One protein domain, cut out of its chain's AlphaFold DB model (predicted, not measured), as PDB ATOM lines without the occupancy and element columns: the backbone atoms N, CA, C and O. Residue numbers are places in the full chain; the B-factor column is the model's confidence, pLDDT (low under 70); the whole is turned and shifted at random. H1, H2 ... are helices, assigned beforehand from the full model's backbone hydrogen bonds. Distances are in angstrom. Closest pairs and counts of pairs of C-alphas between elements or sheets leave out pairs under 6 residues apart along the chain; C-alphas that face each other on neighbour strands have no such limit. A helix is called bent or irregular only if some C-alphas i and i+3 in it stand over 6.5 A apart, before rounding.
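AT A GLANCE: This is residues 99 to 141 of the 145 residues of the protein "PadR domain-containing protein" of Methanobacteriales archaeon HGW-Methanobacteriales-1 (UniProt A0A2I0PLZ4). Picture an open U: two long helices, H1 then H2, form its arms and run opposite ways with an empty gap between them. A tight link and the kinked first part of H2 make the closed end. The printed part has 43 residues, two named helices and no named strand: all helix. It is loose, with a radius of gyration of the C-alphas of 11.8 A, and flat, spanning 33 by 20 by 9 A.

HOW THE PARTS SIT: H1, residues 99 to 115, and H2, residues 118 to 141, are close but not clearly touching; look at the C-alphas of Leu 113 and Leu 121, their closest, 7.8 A apart. Their lines stand at a shallow tilt of 27 degrees, opposite ways. H2 is irregular, C-alphas 123 and 126 being 7.8 A apart, with a kink of 69 degrees near residue 125. Every O i to N i+4 pair of H1 is within hydrogen-bond range, against 15 of 20 in H2.

IN THESE COORDINATES: Find C-alpha 99 at (11.587, -7.663, -4.335); from there H1 runs 24.7 A to C-alpha 115. H2 runs 31.3 A from C-alpha 118 to C-alpha 141 at (11.876, -21.105, 3.771).

THE WHOLE: The C-alphas farthest apart, of Glu 119 and Ser 141, are 33.8 A apart. The printed part has no cut, and no printed residue is under 70 in pLDDT.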
ATOM      1  N   ILE A  99      12.323  -6.843  -5.306       79.94
ATOM      2  CA  ILE A  99      11.587  -7.663  -4.335       79.94
ATOM      3  C   ILE A  99      10.539  -6.799  -3.632       79.94
ATOM      4  O   ILE A  99       9.381  -7.200  -3.554       79.94
ATOM      5  N   GLU A 100      10.923  -5.609  -3.168       76.81
ATOM      6  CA  GLU A 100      10.004  -4.665  -2.522       76.81
ATOM      7  C   GLU A 100       8.872  -4.243  -3.465       76.81
ATOM      8  O   GLU A 100       7.706  -4.321  -3.088       76.81
ATOM      9  N   SER A 101       9.182  -3.897  -4.718       75.56
ATOM     10  CA  SER A 101       8.174  -3.591  -5.737       75.56
ATOM     11  C   SER A 101       7.239  -4.773  -5.993       75.56
ATOM     12  O   SER A 101       6.029  -4.581  -6.056       75.56
ATOM     13  N   ALA A 102       7.763  -6.001  -6.080       85.50
ATOM     14  CA  ALA A 102       6.923  -7.186  -6.247       85.50
ATOM     15  C   ALA A 102       5.993  -7.417  -5.042       85.50
ATOM     16  O   ALA A 102       4.841  -7.813  -5.222       85.50
ATOM     17  N   LEU A 103       6.462  -7.156  -3.818       89.19
ATOM     18  CA  LEU A 103       5.635  -7.246  -2.612       89.19
ATOM     19  C   LEU A 103       4.554  -6.159  -2.577       89.19
ATOM     20  O   LEU A 103       3.415  -6.474  -2.245       89.19
ATOM     21  N   ILE A 104       4.876  -4.926  -2.979       88.00
ATOM     22  CA  ILE A 104       3.901  -3.830  -3.107       88.00
ATOM     23  C   ILE A 104       2.829  -4.174  -4.147       88.00
ATOM     24  O   ILE A 104       1.645  -3.953  -3.913       88.00
ATOM     25  N   GLU A 105       3.208  -4.746  -5.293       86.19
ATOM     26  CA  GLU A 105       2.234  -5.189  -6.297       86.19
ATOM     27  C   GLU A 105       1.305  -6.278  -5.747       86.19
ATOM     28  O   GLU A 105       0.092  -6.198  -5.939       86.19
ATOM     29  N   ILE A 106       1.847  -7.269  -5.028       92.50
ATOM     30  CA  ILE A 106       1.040  -8.309  -4.375       92.50
ATOM     31  C   ILE A 106       0.064  -7.688  -3.370       92.50
ATOM     32  O   ILE A 106      -1.108  -8.060  -3.379       92.50
ATOM     33  N   ASP A 107       0.522  -6.749  -2.542       91.62
ATOM     34  CA  ASP A 107      -0.305  -6.055  -1.550       91.62
ATOM     35  C   ASP A 107      -1.461  -5.294  -2.213       91.62
ATOM     36  O   ASP A 107      -2.625  -5.520  -1.884       91.62
ATOM     37  N   ASN A 108      -1.169  -4.517  -3.260       89.06
ATOM     38  CA  ASN A 108      -2.182  -3.805  -4.040       89.06
ATOM     39  C   ASN A 108      -3.244  -4.754  -4.624       89.06
ATOM     40  O   ASN A 108      -4.440  -4.445  -4.620       89.06
ATOM     41  N   TYR A 109      -2.830  -5.921  -5.131       92.81
ATOM     42  CA  TYR A 109      -3.772  -6.926  -5.625       92.81
ATOM     43  C   TYR A 109      -4.590  -7.568  -4.503       92.81
ATOM     44  O   TYR A 109      -5.759  -7.879  -4.727       92.81
ATOM     45  N   ILE A 110      -4.017  -7.764  -3.314       93.94
ATOM     46  CA  ILE A 110      -4.763  -8.248  -2.148       93.94
ATOM     47  C   ILE A 110      -5.828  -7.227  -1.753       93.94
ATOM     48  O   ILE A 110      -6.988  -7.618  -1.662       93.94
ATOM     49  N   SER A 111      -5.484  -5.940  -1.629       91.56
ATOM     50  CA  SER A 111      -6.462  -4.884  -1.323       91.56
ATOM     51  C   SER A 111      -7.609  -4.860  -2.336       91.56
ATOM     52  O   SER A 111      -8.777  -4.832  -1.961       91.56
ATOM     53  N   TYR A 112      -7.299  -4.989  -3.631       91.94
ATOM     54  CA  TYR A 112      -8.327  -5.111  -4.666       91.94
ATOM     55  C   TYR A 112      -9.248  -6.326  -4.455       91.94
ATOM     56  O   TYR A 112     -10.462  -6.220  -4.616       91.94
ATOM     57  N   LEU A 113      -8.691  -7.491  -4.105       91.12
ATOM     58  CA  LEU A 113      -9.477  -8.704  -3.849       91.12
ATOM     59  C   LEU A 113     -10.316  -8.607  -2.567       91.12
ATOM     60  O   LEU A 113     -11.377  -9.227  -2.502       91.12
ATOM     61  N   GLU A 114      -9.863  -7.845  -1.572       88.62
ATOM     62  CA  GLU A 114     -10.606  -7.565  -0.338       88.62
ATOM     63  C   GLU A 114     -11.820  -6.661  -0.586       88.62
ATOM     64  O   GLU A 114     -12.870  -6.871   0.028       88.62
ATOM     65  N   ASP A 115     -11.709  -5.726  -1.534       91.56
ATOM     66  CA  ASP A 115     -12.793  -4.822  -1.934       91.56
ATOM     67  C   ASP A 115     -13.860  -5.500  -2.820       91.56
ATOM     68  O   ASP A 115     -14.976  -4.993  -2.977       91.56
ATOM     69  N   ILE A 116     -13.556  -6.661  -3.412       92.31
ATOM     70  CA  ILE A 116     -14.503  -7.408  -4.248       92.31
ATOM     71  C   ILE A 116     -15.577  -8.105  -3.396       92.31
ATOM     72  O   ILE A 116     -15.314  -8.751  -2.383       92.31
ATOM     73  N   ASN A 117     -16.823  -8.079  -3.884       87.62
ATOM     74  CA  ASN A 117     -17.939  -8.813  -3.283       87.62
ATOM     75  C   ASN A 117     -17.649 -10.320  -3.143       87.62
ATOM     76  O   ASN A 117     -17.282 -10.999  -4.106       87.62
ATOM     77  N   LYS A 118     -17.939 -10.876  -1.961       87.12
ATOM     78  CA  LYS A 118     -17.665 -12.283  -1.605       87.12
ATOM     79  C   LYS A 118     -18.299 -13.309  -2.550       87.12
ATOM     80  O   LYS A 118     -17.748 -14.390  -2.728       87.12
ATOM     81  N   GLU A 119     -19.429 -12.974  -3.165       87.38
ATOM     82  CA  GLU A 119     -20.132 -13.829  -4.132       87.38
ATOM     83  C   GLU A 119     -19.308 -14.065  -5.404       87.38
ATOM     84  O   GLU A 119     -19.260 -15.183  -5.908       87.38
ATOM     85  N   ASN A 120     -18.586 -13.039  -5.866       86.12
ATOM     86  CA  ASN A 120     -17.685 -13.137  -7.015       86.12
ATOM     87  C   ASN A 120     -16.369 -13.834  -6.650       86.12
ATOM     88  O   ASN A 120     -15.719 -14.420  -7.510       86.12
ATOM     89  N   LEU A 121     -15.980 -13.787  -5.374       87.19
ATOM     90  CA  LEU A 121     -14.756 -14.410  -4.873       87.19
ATOM     91  C   LEU A 121     -14.931 -15.908  -4.569       87.19
ATOM     92  O   LEU A 121     -13.976 -16.680  -4.662       87.19
ATOM     93  N   ALA A 122     -16.152 -16.335  -4.226       88.31
ATOM     94  CA  ALA A 122     -16.469 -17.704  -3.822       88.31
ATOM     95  C   ALA A 122     -16.039 -18.791  -4.834       88.31
ATOM     96  O   ALA A 122     -15.467 -19.793  -4.390       88.31
ATOM     97  N   PRO A 123     -16.211 -18.620  -6.162       94.19
ATOM     98  CA  PRO A 123     -15.751 -19.597  -7.153       94.19
ATOM     99  C   PRO A 123     -14.227 -19.769  -7.193       94.19
ATOM    100  O   PRO A 123     -13.732 -20.802  -7.634       94.19
ATOM    101  N   HIS A 124     -13.467 -18.779  -6.720       93.12
ATOM    102  CA  HIS A 124     -12.003 -18.759  -6.781       93.12
ATOM    103  C   HIS A 124     -11.338 -19.199  -5.468       93.12
ATOM    104  O   HIS A 124     -10.120 -19.085  -5.315       93.12
ATOM    105  N   LYS A 125     -12.112 -19.745  -4.520       91.88
ATOM    106  CA  LYS A 125     -11.638 -20.142  -3.185       91.88
ATOM    107  C   LYS A 125     -10.449 -21.108  -3.219       91.88
ATOM    108  O   LYS A 125      -9.530 -20.962  -2.418       91.88
ATOM    109  N   GLU A 126     -10.449 -22.071  -4.136       93.81
ATOM    110  CA  GLU A 126      -9.350 -23.039  -4.274       93.81
ATOM    111  C   GLU A 126      -8.050 -22.374  -4.742       93.81
ATOM    112  O   GLU A 126      -6.971 -22.678  -4.235       93.81
ATOM    113  N   ILE A 127      -8.153 -21.405  -5.657       93.56
ATOM    114  CA  ILE A 127      -7.005 -20.631  -6.142       93.56
ATOM    115  C   ILE A 127      -6.425 -19.801  -4.994       93.56
ATOM    116  O   ILE A 127      -5.215 -19.816  -4.775       93.56
ATOM    117  N   ILE A 128      -7.283 -19.138  -4.214       93.44
ATOM    118  CA  ILE A 128      -6.869 -18.359  -3.038       93.44
ATOM    119  C   ILE A 128      -6.171 -19.259  -2.009       93.44
ATOM    120  O   ILE A 128      -5.127 -18.889  -1.471       93.44
ATOM    121  N   ALA A 129      -6.697 -20.464  -1.766       94.19
ATOM    122  CA  ALA A 129      -6.071 -21.433  -0.868       94.19
ATOM    123  C   ALA A 129      -4.672 -21.855  -1.355       94.19
ATOM    124  O   ALA A 129      -3.721 -21.843  -0.573       94.19
ATOM    125  N   SER A 130      -4.521 -22.141  -2.651       95.50
ATOM    126  CA  SER A 130      -3.225 -22.469  -3.261       95.50
ATOM    127  C   SER A 130      -2.216 -21.317  -3.150       95.50
ATOM    128  O   SER A 130      -1.054 -21.530  -2.798       95.50
ATOM    129  N   LEU A 131      -2.652 -20.073  -3.385       94.88
ATOM    130  CA  LEU A 131      -1.800 -18.889  -3.232       94.88
ATOM    131  C   LEU A 131      -1.333 -18.711  -1.782       94.88
ATOM    132  O   LEU A 131      -0.142 -18.500  -1.551       94.88
ATOM    133  N   LYS A 132      -2.234 -18.884  -0.807       95.00
ATOM    134  CA  LYS A 132      -1.896 -18.854   0.622       95.00
ATOM    135  C   LYS A 132      -0.815 -19.878   0.972       95.00
ATOM    136  O   LYS A 132       0.151 -19.533   1.654       95.00
ATOM    137  N   GLU A 133      -0.953 -21.122   0.516       96.25
ATOM    138  CA  GLU A 133       0.051 -22.164   0.770       96.25
ATOM    139  C   GLU A 133       1.413 -21.804   0.176       96.25
ATOM    140  O   GLU A 133       2.437 -21.958   0.839       96.25
ATOM    141  N   ARG A 134       1.443 -21.289  -1.059       95.69
ATOM    142  CA  ARG A 134       2.692 -20.888  -1.723       95.69
ATOM    143  C   ARG A 134       3.398 -19.760  -0.979       95.69
ATOM    144  O   ARG A 134       4.601 -19.859  -0.757       95.69
ATOM    145  N   ILE A 135       2.662 -18.727  -0.569       94.00
ATOM    146  CA  ILE A 135       3.218 -17.604   0.201       94.00
ATOM    147  C   ILE A 135       3.737 -18.094   1.559       94.00
ATOM    148  O   ILE A 135       4.825 -17.707   1.975       94.00
ATOM    149  N   THR A 136       3.007 -18.999   2.216       94.12
ATOM    150  CA  THR A 136       3.427 -19.580   3.502       94.12
ATOM    151  C   THR A 136       4.733 -20.362   3.352       94.12
ATOM    152  O   THR A 136       5.663 -20.127   4.113       94.12
ATOM    153  N   LYS A 137       4.863 -21.200   2.312       95.06
ATOM    154  CA  LYS A 137       6.115 -21.917   2.014       95.06
ATOM    155  C   LYS A 137       7.295 -20.973   1.781       95.06
ATOM    156  O   LYS A 137       8.386 -21.253   2.264       95.06
ATOM    157  N   ILE A 138       7.085 -19.864   1.063       93.12
ATOM    158  CA  ILE A 138       8.131 -18.850   0.859       93.12
ATOM    159  C   ILE A 138       8.547 -18.258   2.210       93.12
ATOM    160  O   ILE A 138       9.736 -18.236   2.515       93.12
ATOM    161  N   LYS A 139       7.582 -17.851   3.044       92.62
ATOM    162  CA  LYS A 139       7.843 -17.307   4.385       92.62
ATOM    163  C   LYS A 139       8.640 -18.279   5.260       92.62
ATOM    164  O   LYS A 139       9.606 -17.875   5.895       92.62
ATOM    165  N   ASP A 140       8.245 -19.546   5.282       93.12
ATOM    166  CA  ASP A 140       8.873 -20.551   6.142       93.12
ATOM    167  C   ASP A 140      10.289 -20.903   5.656       93.12
ATOM    168  O   ASP A 140      11.188 -21.070   6.474       93.12
ATOM    169  N   SER A 141      10.534 -20.886   4.338       91.00
ATOM    170  CA  SER A 141      11.876 -21.105   3.771       91.00
ATOM    171  C   SER A 141      12.910 -20.033   4.155       91.00
ATOM    172  O   SER A 141      14.110 -20.269   4.036       91.00
TER     173      SER A 141